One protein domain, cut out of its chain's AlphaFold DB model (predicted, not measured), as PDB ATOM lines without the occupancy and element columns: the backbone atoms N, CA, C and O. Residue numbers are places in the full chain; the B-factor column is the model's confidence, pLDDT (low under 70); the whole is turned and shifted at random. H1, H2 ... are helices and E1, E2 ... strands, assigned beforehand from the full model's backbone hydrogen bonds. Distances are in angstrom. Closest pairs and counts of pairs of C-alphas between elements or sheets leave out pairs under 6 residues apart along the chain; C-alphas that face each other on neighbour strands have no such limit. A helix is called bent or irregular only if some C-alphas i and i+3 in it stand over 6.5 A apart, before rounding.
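What this domain is: This is residues 43 to 134 of the 150 residues of an uncharacterized protein of Gammaproteobacteria bacterium (UniProt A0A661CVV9). A strongly twisted sheet of four strands has the long helix H1 packed on one face, while the short helix H2 is on the opposite face and the short helix H3 lies beyond H2, farthest from the mean of the C-alphas. The strands E1, E2, E3 and E4 run back and forth as a meander, each the antiparallel neighbour of the one before, in the sheet order E1 E2 E3 E4. The printed part has 92 residues with three named helices and four named strands, in the chain order H1 E1 E2 E3 E4 H2 H3, and its class is mixed, helices and strands. It is compact, with a radius of gyration of the C-alphas of 12.9 A and spans of 39 by 28 by 22 A.

Where its parts are: The longest strands are E2, residues 93 to 99 and 19.2 A from first to last C-alpha, and E3, residues 105 to 111 and 19.4 A. E1 holds residues 74 to 79, 15.3 A, and E4 residues 119 to 121. H1, residues 43 to 66, measures 35.0 A, from C-alpha 43 at (12.390, -45.924, 28.643) to C-alpha 66 at (-16.628, -29.712, 39.475). H2 holds residues 122 to 125. H3, residues 129 to 133, ends with C-alpha 133 at (0.993, -43.591, 50.473); it is irregular, but only just, with C-alphas 129 and 132 6.7 A apart.

How they stand to each other: E1 and E2 form an antiparallel hairpin at 153 degrees, with N 76 and O 97 2.8 A apart, within hydrogen-bond range. E2 and E3 form another at 152 degrees, with N 96 and O 108 at 2.9 A. The hairpin of E3 and E4 stands at 144 degrees, with N 109 and O 120 at 2.9 A. E1 and E4 are the edge strands. H1 is on the sheet; its closest C-alphas to E1 are those of Arg 53 and Gly 79, 5.4 A, and to E4 those of Phe 63 and Cys 119, 5.9 A. H2 is on the opposite face, at a height over the sheet of 6.7 A and over none of the strands; its closest C-alphas to E3 are those of Ala 122 and Ile 108, 5.0 A. H3 is not on the sheet, but only just, with 4 pairs of C-alphas within 10 A. H2 and H3 are close but not clearly touching, with the C-alphas of Phe 125 and Ala 131 closest at 6.0 A. H1 is apart from H2 and from H3. Every O i to N i+4 pair in H1 is within hydrogen-bond range; H2 is too short for such a pair, and H3 has 0 of 1, with 1 of 2 O i to N i+3 pairs within range.

The domain as a whole: The two C-alphas farthest apart are those of Lys 86 and Lys 102, 40.1 A. Residues 80 to 92 make the long link from E1 to E2. The printed part has no cut. Its mean pLDDT is 96.1, and no printed residue is under 70.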
ATOM      1  N   ALA A  43      13.429 -46.260  29.614       96.12
ATOM      2  CA  ALA A  43      12.390 -45.924  28.643       96.12
ATOM      3  C   ALA A  43      10.993 -46.285  29.166       96.12
ATOM      4  O   ALA A  43      10.077 -45.474  29.094       96.12
ATOM      5  N   THR A  44      10.859 -47.461  29.782       96.19
ATOM      6  CA  THR A  44       9.616 -47.895  30.422       96.19
ATOM      7  C   THR A  44       9.244 -46.995  31.598       96.19
ATOM      8  O   THR A  44       8.089 -46.610  31.721       96.19
ATOM      9  N   ALA A  45      10.200 -46.614  32.452       95.94
ATOM     10  CA  ALA A  45       9.928 -45.696  33.558       95.94
ATOM     11  C   ALA A  45       9.471 -44.309  33.063       95.94
ATOM     12  O   ALA A  45       8.519 -43.755  33.606       95.94
ATOM     13  N   GLU A  46      10.094 -43.761  32.012       96.88
ATOM     14  CA  GLU A  46       9.660 -42.490  31.410       96.88
ATOM     15  C   GLU A  46       8.272 -42.591  30.769       96.88
ATOM     16  O   GLU A  46       7.463 -41.672  30.902       96.88
ATOM     17  N   GLU A  47       7.963 -43.715  30.125       97.62
ATOM     18  CA  GLU A  47       6.624 -43.974  29.598       97.62
ATOM     19  C   GLU A  47       5.580 -43.963  30.722       97.62
ATOM     20  O   GLU A  47       4.545 -43.304  30.601       97.62
ATOM     21  N   GLN A  48       5.871 -44.604  31.858       97.69
ATOM     22  CA  GLN A  48       4.967 -44.565  33.006       97.69
ATOM     23  C   GLN A  48       4.818 -43.153  33.590       97.69
ATOM     24  O   GLN A  48       3.706 -42.761  33.946       97.69
ATOM     25  N   ARG A  49       5.884 -42.335  33.620       97.88
ATOM     26  CA  ARG A  49       5.775 -40.916  34.014       97.88
ATOM     27  C   ARG A  49       4.866 -40.131  33.080       97.88
ATOM     28  O   ARG A  49       4.081 -39.306  33.552       97.88
ATOM     29  N   ALA A  50       4.957 -40.377  31.775       97.38
ATOM     30  CA  ALA A  50       4.093 -39.739  30.791       97.38
ATOM     31  C   ALA A  50       2.623 -40.136  31.000       97.38
ATOM     32  O   ALA A  50       1.759 -39.262  31.044       97.38
ATOM     33  N   ILE A  51       2.340 -41.424  31.225       97.56
ATOM     34  CA  ILE A  51       0.984 -41.918  31.505       97.56
ATOM     35  C   ILE A  51       0.432 -41.313  32.802       97.56
ATOM     36  O   ILE A  51      -0.668 -40.765  32.800       97.56
ATOM     37  N   ALA A  52       1.199 -41.332  33.894       97.81
ATOM     38  CA  ALA A  52       0.791 -40.739  35.167       97.81
ATOM     39  C   ALA A  52       0.507 -39.230  35.043       97.81
ATOM     40  O   ALA A  52      -0.458 -38.704  35.612       97.81
ATOM     41  N   ARG A  53       1.324 -38.519  34.258       97.62
ATOM     42  CA  ARG A  53       1.123 -37.101  33.947       97.62
ATOM     43  C   ARG A  53      -0.159 -36.869  33.147       97.62
ATOM     44  O   ARG A  53      -0.926 -35.983  33.510       97.62
ATOM     45  N   ASP A  54      -0.408 -37.653  32.104       97.31
ATOM     46  CA  ASP A  54      -1.624 -37.559  31.289       97.31
ATOM     47  C   ASP A  54      -2.881 -37.845  32.124       97.31
ATOM     48  O   ASP A  54      -3.830 -37.057  32.112       97.31
ATOM     49  N   ASN A  55      -2.855 -38.933  32.895       97.69
ATOM     50  CA  ASN A  55      -3.942 -39.342  33.780       97.69
ATOM     51  C   ASN A  55      -4.259 -38.236  34.786       97.69
ATOM     52  O   ASN A  55      -5.392 -37.769  34.869       97.69
ATOM     53  N   SER A  56      -3.247 -37.744  35.499       97.81
ATOM     54  CA  SER A  56      -3.452 -36.694  36.497       97.81
ATOM     55  C   SER A  56      -3.942 -35.373  35.899       97.81
ATOM     56  O   SER A  56      -4.750 -34.687  36.522       97.81
ATOM     57  N   MET A  57      -3.539 -35.030  34.671       97.69
ATOM     58  CA  MET A  57      -4.069 -33.871  33.949       97.69
ATOM     59  C   MET A  57      -5.542 -34.038  33.568       97.69
ATOM     60  O   MET A  57      -6.306 -33.076  33.652       97.69
ATOM     61  N   LEU A  58      -5.956 -35.237  33.154       97.19
ATOM     62  CA  LEU A  58      -7.359 -35.537  32.869       97.19
ATOM     63  C   LEU A  58      -8.207 -35.430  34.140       97.19
ATOM     64  O   LEU A  58      -9.226 -34.738  34.152       97.19
ATOM     65  N   VAL A  59      -7.743 -36.033  35.233       97.38
ATOM     66  CA  VAL A  59      -8.429 -35.972  36.528       97.38
ATOM     67  C   VAL A  59      -8.477 -34.530  37.061       97.38
ATOM     68  O   VAL A  59      -9.505 -34.096  37.577       97.38
ATOM     69  N   ALA A  60      -7.424 -33.732  36.852       97.56
ATOM     70  CA  ALA A  60      -7.400 -32.316  37.226       97.56
ATOM     71  C   ALA A  60      -8.414 -31.473  36.446       97.56
ATOM     72  O   ALA A  60      -9.047 -30.588  37.021       97.56
ATOM     73  N   LYS A  61      -8.613 -31.750  35.150       96.00
ATOM     74  CA  LYS A  61      -9.663 -31.087  34.360       96.00
ATOM     75  C   LYS A  61     -11.050 -31.376  34.932       96.00
ATOM     76  O   LYS A  61     -11.842 -30.448  35.071       96.00
ATOM     77  N   LYS A  62     -11.317 -32.631  35.314       96.38
ATOM     78  CA  LYS A  62     -12.571 -33.012  35.980       96.38
ATOM     79  C   LYS A  62     -12.742 -32.271  37.306       96.38
ATOM     80  O   LYS A  62     -13.770 -31.631  37.504       96.38
ATOM     81  N   PHE A  63     -11.708 -32.249  38.147       97.00
ATOM     82  CA  PHE A  63     -11.721 -31.499  39.404       97.00
ATOM     83  C   PHE A  63     -12.059 -30.018  39.193       97.00
ATOM     84  O   PHE A  63     -12.914 -29.484  39.893       97.00
ATOM     85  N   ILE A  64     -11.454 -29.352  38.205       97.00
ATOM     86  CA  ILE A  64     -11.777 -27.952  37.890       97.00
ATOM     87  C   ILE A  64     -13.232 -27.810  37.437       97.00
ATOM     88  O   ILE A  64     -13.923 -26.918  37.920       97.00
ATOM     89  N   SER A  65     -13.721 -28.703  36.570       95.31
ATOM     90  CA  SER A  65     -15.110 -28.654  36.091       95.31
ATOM     91  C   SER A  65     -16.144 -28.790  37.217       95.31
ATOM     92  O   SER A  65     -17.224 -28.211  37.137       95.31
ATOM     93  N   GLU A  66     -15.793 -29.507  38.286       96.06
ATOM     94  CA  GLU A  66     -16.628 -29.712  39.475       96.06
ATOM     95  C   GLU A  66     -16.454 -28.606  40.527       96.06
ATOM     96  O   GLU A  66     -17.256 -28.498  41.451       96.06
ATOM     97  N   ASN A  67     -15.431 -27.756  40.384       96.50
ATOM     98  CA  ASN A  67     -15.087 -26.695  41.327       96.50
ATOM     99  C   ASN A  67     -14.969 -25.348  40.590       96.50
ATOM    100  O   ASN A  67     -13.855 -24.882  40.323       96.50
ATOM    101  N   PRO A  68     -16.099 -24.661  40.308       95.56
ATOM    102  CA  PRO A  68     -16.131 -23.469  39.453       95.56
ATOM    103  C   PRO A  68     -15.205 -22.325  39.886       95.56
ATOM    104  O   PRO A  68     -14.786 -21.514  39.059       95.56
ATOM    105  N   MET A  69     -14.836 -22.269  41.171       95.12
ATOM    106  CA  MET A  69     -13.859 -21.311  41.701       95.12
ATOM    107  C   MET A  69     -12.475 -21.407  41.034       95.12
ATOM    108  O   MET A  69     -11.719 -20.435  41.066       95.12
ATOM    109  N   TYR A  70     -12.150 -22.546  40.413       96.38
ATOM    110  CA  TYR A  70     -10.883 -22.786  39.725       96.38
ATOM    111  C   TYR A  70     -10.967 -22.679  38.195       96.38
ATOM    112  O   TYR A  70      -9.954 -22.869  37.532       96.38
ATOM    113  N   ASN A  71     -12.115 -22.319  37.608       94.12
ATOM    114  CA  ASN A  71     -12.297 -22.291  36.145       94.12
ATOM    115  C   ASN A  71     -11.306 -21.380  35.396       94.12
ATOM    116  O   ASN A  71     -10.973 -21.642  34.245       94.12
ATOM    117  N   ALA A  72     -10.830 -20.310  36.038       94.38
ATOM    118  CA  ALA A  72      -9.846 -19.391  35.461       94.38
ATOM    119  C   ALA A  72      -8.383 -19.798  35.730       94.38
ATOM    120  O   ALA A  72      -7.462 -19.087  35.322       94.38
ATOM    121  N   PHE A  73      -8.151 -20.900  36.449       97.00
ATOM    122  CA  PHE A  73      -6.813 -21.347  36.812       97.00
ATOM    123  C   PHE A  73      -6.228 -22.235  35.713       97.00
ATOM    124  O   PHE A  73      -6.898 -23.083  35.126       97.00
ATOM    125  N   LYS A  74      -4.933 -22.068  35.465       96.62
ATOM    126  CA  LYS A  74      -4.131 -22.963  34.635       96.62
ATOM    127  C   LYS A  74      -3.556 -24.076  35.496       96.62
ATOM    128  O   LYS A  74      -3.143 -23.838  36.629       96.62
ATOM    129  N   VAL A  75      -3.473 -25.275  34.932       97.44
ATOM    130  CA  VAL A  75      -2.878 -26.438  35.592       97.44
ATOM    131  C   VAL A  75      -1.398 -26.536  35.229       97.44
ATOM    132  O   VAL A  75      -1.045 -26.584  34.053       97.44
ATOM    133  N   ILE A  76      -0.536 -26.596  36.240       96.75
ATOM    134  CA  ILE A  76       0.894 -26.880  36.122       96.75
ATOM    135  C   ILE A  76       1.154 -28.244  36.766       96.75
ATOM    136  O   ILE A  76       1.123 -28.357  37.994       96.75
ATOM    137  N   PRO A  77       1.405 -29.289  35.969       96.00
ATOM    138  CA  PRO A  77       1.691 -30.614  36.504       96.00
ATOM    139  C   PRO A  77       3.162 -30.806  36.903       96.00
ATOM    140  O   PRO A  77       4.064 -30.628  36.077       96.00
ATOM    141  N   ASN A  78       3.396 -31.254  38.141       92.88
ATOM    142  CA  ASN A  78       4.711 -31.646  38.662       92.88
ATOM    143  C   ASN A  78       4.967 -33.164  38.569       92.88
ATOM    144  O   ASN A  78       6.121 -33.571  38.640       92.88
ATOM    145  N   GLY A  79       3.928 -33.976  38.336       92.50
ATOM    146  CA  GLY A  79       4.030 -35.432  38.176       92.50
ATOM    147  C   GLY A  79       4.071 -36.201  39.500       92.50
ATOM    148  O   GLY A  79       3.945 -35.608  40.575       92.50
ATOM    149  N   ASP A  80       4.208 -37.522  39.390       95.31
ATOM    150  CA  ASP A  80       4.491 -38.447  40.493       95.31
ATOM    151  C   ASP A  80       6.015 -38.614  40.593       95.31
ATOM    152  O   ASP A  80       6.675 -39.085  39.659       95.31
ATOM    153  N   SER A  81       6.587 -38.150  41.704       93.81
ATOM    154  CA  SER A  81       8.037 -38.132  41.931       93.81
ATOM    155  C   SER A  81       8.619 -39.486  42.329       93.81
ATOM    156  O   SER A  81       9.839 -39.621  42.396       93.81
ATOM    157  N   THR A  82       7.775 -40.475  42.613       96.75
ATOM    158  CA  THR A  82       8.207 -41.800  43.068       96.75
ATOM    159  C   THR A  82       8.385 -42.782  41.913       96.75
ATOM    160  O   THR A  82       9.073 -43.798  42.072       96.75
ATOM    161  N   ILE A  83       7.857 -42.449  40.725       96.75
ATOM    162  CA  ILE A  83       8.063 -43.252  39.520       96.75
ATOM    163  C   ILE A  83       9.557 -43.355  39.218       96.75
ATOM    164  O   ILE A  83      10.257 -42.367  38.965       96.75
ATOM    165  N   SER A  84      10.044 -44.589  39.216       95.81
ATOM    166  CA  SER A  84      11.439 -44.955  38.994       95.81
ATOM    167  C   SER A  84      11.522 -46.337  38.346       95.81
ATOM    168  O   SER A  84      10.515 -47.019  38.186       95.81
ATOM    169  N   ARG A  85      12.727 -46.802  38.001       95.81
ATOM    170  CA  ARG A  85      12.907 -48.159  37.451       95.81
ATOM    171  C   ARG A  85      12.449 -49.266  38.404       95.81
ATOM    172  O   ARG A  85      12.002 -50.310  37.947       95.81
ATOM    173  N   LYS A  86      12.568 -49.035  39.715       94.75
ATOM    174  CA  LYS A  86      12.178 -49.989  40.767       94.75
ATOM    175  C   LYS A  86      10.719 -49.841  41.192       94.75
ATOM    176  O   LYS A  86      10.160 -50.762  41.769       94.75
ATOM    177  N   CYS A  87      10.118 -48.690  40.901       95.19
ATOM    178  CA  CYS A  87       8.717 -48.404  41.162       95.19
ATOM    179  C   CYS A  87       8.082 -47.752  39.931       95.19
ATOM    180  O   CYS A  87       7.861 -46.541  39.920       95.19
ATOM    181  N   PRO A  88       7.873 -48.501  38.841       95.81
ATOM    182  CA  PRO A  88       7.388 -47.914  37.599       95.81
ATOM    183  C   PRO A  88       5.953 -47.381  37.701       95.81
ATOM    184  O   PRO A  88       5.609 -46.453  36.983       95.81
ATOM    185  N   GLN A  89       5.133 -47.919  38.602       95.06
ATOM    186  CA  GLN A  89       3.770 -47.449  38.863       95.06
ATOM    187  C   GLN A  89       3.688 -46.218  39.781       95.06
ATOM    188  O   GLN A  89       2.662 -45.543  39.791       95.06
ATOM    189  N   GLY A  90       4.755 -45.922  40.528       96.88
ATOM    190  CA  GLY A  90       4.793 -44.818  41.486       96.88
ATOM    191  C   GLY A  90       3.978 -45.052  42.763       96.88
ATOM    192  O   GLY A  90       3.784 -46.187  43.203       96.88
ATOM    193  N   ASP A  91       3.535 -43.960  43.378       96.56
ATOM    194  CA  ASP A  91       2.788 -43.925  44.640       96.56
ATOM    195  C   ASP A  91       1.282 -43.745  44.405       96.56
ATOM    196  O   ASP A  91       0.463 -43.944  45.309       96.56
ATOM    197  N   GLY A  92       0.918 -43.424  43.161       96.81
ATOM    198  CA  GLY A  92      -0.454 -43.204  42.731       96.81
ATOM    199  C   GLY A  92      -0.896 -41.750  42.748       96.81
ATOM    200  O   GLY A  92      -2.071 -41.486  42.473       96.81
ATOM    201  N   TRP A  93       0.005 -40.819  43.060       97.44
ATOM    202  CA  TRP A  93      -0.308 -39.432  43.362       97.44
ATOM    203  C   TRP A  93       0.611 -38.470  42.615       97.44
ATOM    204  O   TRP A  93       1.787 -38.278  42.907       97.44
ATOM    205  N   ALA A  94       0.024 -37.735  41.678       97.75
ATOM    206  CA  ALA A  94       0.708 -36.621  41.051       97.75
ATOM    207  C   ALA A  94       0.455 -35.336  41.838       97.75
ATOM    208  O   ALA A  94      -0.680 -35.005  42.203       97.75
ATOM    209  N   SER A  95       1.517 -34.556  42.027       97.62
ATOM    210  CA  SER A  95       1.409 -33.190  42.541       97.62
ATOM    211  C   SER A  95       1.170 -32.223  41.388       97.62
ATOM    212  O   SER A  95       1.878 -32.251  40.378       97.62
ATOM    213  N   LEU A  96       0.161 -31.364  41.505       98.06
ATOM    214  CA  LEU A  96      -0.127 -30.329  40.516       98.06
ATOM    215  C   LEU A  96      -0.358 -28.992  41.222       98.06
ATOM    216  O   LEU A  96      -0.669 -28.916  42.414       98.06
ATOM    217  N   LYS A  97      -0.199 -27.909  40.468       97.88
ATOM    218  CA  LYS A  97      -0.502 -26.552  40.911       97.88
ATOM    219  C   LYS A  97      -1.557 -25.950  40.002       97.88
ATOM    220  O   LYS A  97      -1.453 -26.041  38.783       97.88
ATOM    221  N   LEU A  98      -2.536 -25.296  40.598       97.75
ATOM    222  CA  LEU A  98      -3.451 -24.404  39.908       97.75
ATOM    223  C   LEU A  98      -2.918 -22.985  40.082       97.75
ATOM    224  O   LEU A  98      -2.680 -22.575  41.216       97.75
ATOM    225  N   ILE A  99      -2.739 -22.241  38.992       97.31
ATOM    226  CA  ILE A  99      -2.296 -20.841  39.022       97.31
ATOM    227  C   ILE A  99      -3.275 -19.939  38.274       97.31
ATOM    228  O   ILE A  99      -3.690 -20.265  37.164       97.31
ATOM    229  N   ASP A 100      -3.639 -18.798  38.853       95.75
ATOM    230  CA  ASP A 100      -4.461 -17.794  38.174       95.75
ATOM    231  C   ASP A 100      -3.635 -16.615  37.630       95.75
ATOM    232  O   ASP A 100      -2.420 -16.524  37.806       95.75
ATOM    233  N   THR A 101      -4.307 -15.674  36.969       93.88
ATOM    234  CA  THR A 101      -3.685 -14.454  36.425       93.88
ATOM    235  C   THR A 101      -3.169 -13.487  37.494       93.88
ATOM    236  O   THR A 101      -2.444 -12.553  37.167       93.88
ATOM    237  N   LYS A 102      -3.523 -13.706  38.767       94.50
ATOM    238  CA  LYS A 102      -3.073 -12.929  39.927       94.50
ATOM    239  C   LYS A 102      -1.963 -13.647  40.704       94.50
ATOM    240  O   LYS A 102      -1.665 -13.250  41.827       94.50
ATOM    241  N   ASN A 103      -1.360 -14.696  40.133       91.62
ATOM    242  CA  ASN A 103      -0.337 -15.545  40.754       91.62
ATOM    243  C   ASN A 103      -0.785 -16.263  42.041       91.62
ATOM    244  O   ASN A 103       0.051 -16.772  42.795       91.62
ATOM    245  N   ARG A 104      -2.092 -16.370  42.299       94.56
ATOM    246  CA  ARG A 104      -2.596 -17.230  43.373       94.56
ATOM    247  C   ARG A 104      -2.346 -18.672  42.972       94.56
ATOM    248  O   ARG A 104      -2.741 -19.096  41.889       94.56
ATOM    249  N   THR A 105      -1.687 -19.410  43.858       96.12
ATOM    250  CA  THR A 105      -1.319 -20.804  43.625       96.12
ATOM    251  C   THR A 105      -2.052 -21.704  44.605       96.12
ATOM    252  O   THR A 105      -1.954 -21.507  45.814       96.12
ATOM    253  N   VAL A 106      -2.733 -22.725  44.092       96.88
ATOM    254  CA  VAL A 106      -3.350 -23.788  44.893       96.88
ATOM    255  C   VAL A 106      -2.653 -25.097  44.562       96.88
ATOM    256  O   VAL A 106      -2.526 -25.460  43.395       96.88
ATOM    257  N   LYS A 107      -2.170 -25.803  45.583       97.75
ATOM    258  CA  LYS A 107      -1.580 -27.133  45.413       97.75
ATOM    259  C   LYS A 107      -2.692 -28.170  45.466       97.75
ATOM    260  O   LYS A 107      -3.487 -28.166  46.405       97.75
ATOM    261  N   ILE A 108      -2.716 -29.057  44.482       97.81
ATOM    262  CA  ILE A 108      -3.640 -30.186  44.439       97.81
ATOM    263  C   ILE A 108      -2.858 -31.491  44.294       97.81
ATOM    264  O   ILE A 108      -1.756 -31.518  43.735       97.81
ATOM    265  N   LYS A 109      -3.445 -32.565  44.804       97.94
ATOM    266  CA  LYS A 109      -2.996 -33.942  44.617       97.94
ATOM    267  C   LYS A 109      -4.031 -34.657  43.769       97.94
ATOM    268  O   LYS A 109      -5.221 -34.562  44.062       97.94
ATOM    269  N   CYS A 110      -3.579 -35.327  42.721       97.94
ATOM    270  CA  CYS A 110      -4.436 -36.030  41.774       97.94
ATOM    271  C   CYS A 110      -4.037 -37.494  41.704       97.94
ATOM    272  O   CYS A 110      -2.850 -37.793  41.569       97.94
ATOM    273  N   SER A 111      -5.024 -38.386  41.741       97.12
ATOM    274  CA  SER A 111      -4.771 -39.799  41.478       97.12
ATOM    275  C   SER A 111      -4.250 -39.991  40.051       97.12
ATOM    276  O   SER A 111      -4.765 -39.397  39.100       97.12
ATOM    277  N   THR A 112      -3.229 -40.830  39.899       97.25
ATOM    278  CA  THR A 112      -2.656 -41.208  38.598       97.25
ATOM    279  C   THR A 112      -3.277 -42.478  38.023       97.25
ATOM    280  O   THR A 112      -3.004 -42.801  36.871       97.25
ATOM    281  N   TYR A 113      -4.125 -43.181  38.780       95.62
ATOM    282  CA  TYR A 113      -4.686 -44.482  38.394       95.62
ATOM    283  C   TYR A 113      -6.219 -44.560  38.496       95.62
ATOM    284  O   TYR A 113      -6.812 -45.489  37.955       95.62
ATOM    285  N   SER A 114      -6.882 -43.606  39.166       94.75
ATOM    286  CA  SER A 114      -8.333 -43.641  39.377       94.75
ATOM    287  C   SER A 114      -8.998 -42.276  39.225       94.75
ATOM    288  O   SER A 114      -8.814 -41.366  40.034       94.75
ATOM    289  N   ILE A 115      -9.879 -42.162  38.228       94.38
ATOM    290  CA  ILE A 115     -10.740 -40.984  38.060       94.38
ATOM    291  C   ILE A 115     -11.770 -40.842  39.187       94.38
ATOM    292  O   ILE A 115     -12.164 -39.726  39.511       94.38
ATOM    293  N   GLY A 116     -12.190 -41.958  39.795       93.50
ATOM    294  CA  GLY A 116     -13.177 -41.966  40.877       93.50
ATOM    295  C   GLY A 116     -12.621 -41.435  42.197       93.50
ATOM    296  O   GLY A 116     -13.358 -40.832  42.969       93.50
ATOM    297  N   ILE A 117     -11.318 -41.614  42.439       94.88
ATOM    298  CA  ILE A 117     -10.628 -40.994  43.581       94.88
ATOM    299  C   ILE A 117     -10.443 -39.491  43.341       94.88
ATOM    300  O   ILE A 117     -10.609 -38.692  44.263       94.88
ATOM    301  N   GLY A 118     -10.144 -39.101  42.102       96.38
ATOM    302  CA  GLY A 118     -10.149 -37.702  41.701       96.38
ATOM    303  C   GLY A 118      -8.895 -36.923  42.110       96.38
ATOM    304  O   GLY A 118      -7.821 -37.482  42.360       96.38
ATOM    305  N   CYS A 119      -9.050 -35.598  42.156       97.44
ATOM    306  CA  CYS A 119      -8.089 -34.695  42.776       97.44
ATOM    307  C   CYS A 119      -8.695 -34.037  44.012       97.44
ATOM    308  O   CYS A 119      -9.912 -33.914  44.139       97.44
ATOM    309  N   MET A 120      -7.832 -33.536  44.885       97.50
ATOM    310  CA  MET A 120      -8.220 -32.683  46.002       97.50
ATOM    311  C   MET A 120      -7.120 -31.683  46.330       97.50
ATOM    312  O   MET A 120      -5.985 -31.810  45.861       97.50
ATOM    313  N   THR A 121      -7.449 -30.675  47.136       97.56
ATOM    314  CA  THR A 121      -6.441 -29.753  47.666       97.56
ATOM    315  C   THR A 121      -5.410 -30.527  48.490       97.56
ATOM    316  O   THR A 121      -5.720 -31.572  49.064       97.56
ATOM    317  N   ALA A 122      -4.171 -30.037  48.553       96.31
ATOM    318  CA  ALA A 122      -3.141 -30.668  49.382       96.31
ATOM    319  C   ALA A 122      -3.568 -30.764  50.863       96.31
ATOM    320  O   ALA A 122      -3.283 -31.762  51.526       96.31
ATOM    321  N   ASP A 123      -4.315 -29.770  51.351       96.50
ATOM    322  CA  ASP A 123      -4.825 -29.744  52.722       96.50
ATOM    323  C   ASP A 123      -5.874 -30.837  52.955       96.50
ATOM    324  O   ASP A 123      -5.844 -31.513  53.983       96.50
ATOM    325  N   ASP A 124      -6.781 -31.066  52.005       96.81
ATOM    326  CA  ASP A 124      -7.773 -32.138  52.118       96.81
ATOM    327  C   ASP A 124      -7.160 -33.517  51.908       96.81
ATOM    328  O   ASP A 124      -7.556 -34.464  52.588       96.81
ATOM    329  N   PHE A 125      -6.163 -33.614  51.026       97.25
ATOM    330  CA  PHE A 125      -5.388 -34.829  50.814       97.25
ATOM    331  C   PHE A 125      -4.734 -35.296  52.112       97.25
ATOM    332  O   PHE A 125      -4.890 -36.454  52.474       97.25
ATOM    333  N   SER A 126      -4.101 -34.384  52.862       96.19
ATOM    334  CA  SER A 126      -3.415 -34.699  54.128       96.19
ATOM    335  C   SER A 126      -4.306 -35.354  55.196       96.19
ATOM    336  O   SER A 126      -3.805 -36.009  56.105       96.19
ATOM    337  N   LYS A 127      -5.632 -35.209  55.077       96.81
ATOM    338  CA  LYS A 127      -6.625 -35.761  56.009       96.81
ATOM    339  C   LYS A 127      -7.136 -37.141  55.579       96.81
ATOM    340  O   LYS A 127      -7.956 -37.734  56.281       96.81
ATOM    341  N   LYS A 128      -6.732 -37.643  54.409       95.44
ATOM    342  CA  LYS A 128      -7.172 -38.939  53.876       95.44
ATOM    343  C   LYS A 128      -6.301 -40.070  54.406       95.44
ATOM    344  O   LYS A 128      -5.111 -39.899  54.642       95.44
ATOM    345  N   GLN A 129      -6.876 -41.264  54.520       92.81
ATOM    346  CA  GLN A 129      -6.135 -42.450  54.970       92.81
ATOM    347  C   GLN A 129      -4.991 -42.818  54.014       92.81
ATOM    348  O   GLN A 129      -3.911 -43.191  54.457       92.81
ATOM    349  N   TYR A 130      -5.199 -42.637  52.708       91.06
ATOM    350  CA  TYR A 130      -4.188 -42.879  51.677       91.06
ATOM    351  C   TYR A 130      -3.140 -41.763  51.552       91.06
ATOM    352  O   TYR A 130      -2.235 -41.883  50.733       91.06
ATOM    353  N   ALA A 131      -3.202 -40.698  52.361       93.25
ATOM    354  CA  ALA A 131      -2.160 -39.668  52.372       93.25
ATOM    355  C   ALA A 131      -0.783 -40.242  52.731       93.25
ATOM    356  O   ALA A 131       0.236 -39.753  52.264       93.25
ATOM    357  N   GLN A 132      -0.770 -41.310  53.532       92.06
ATOM    358  CA  GLN A 132       0.441 -42.020  53.949       92.06
ATOM    359  C   GLN A 132       1.126 -42.767  52.793       92.06
ATOM    360  O   GLN A 132       2.268 -43.186  52.941       92.06
ATOM    361  N   GLN A 133       0.433 -42.951  51.665       89.88
ATOM    362  CA  GLN A 133       0.993 -43.591  50.473       89.88
ATOM    363  C   GLN A 133       1.844 -42.608  49.653       89.88
ATOM    364  O   GLN A 133       2.742 -43.044  48.945       89.88
ATOM    365  N   ASP A 134       1.606 -41.296  49.769       92.81
ATOM    366  CA  ASP A 134       2.350 -40.257  49.039       92.81
ATOM    367  C   ASP A 134       3.841 -40.283  49.396       92.81
ATOM    368  O   ASP A 134       4.226 -40.284  50.567       92.81
TER     369      ASP A 134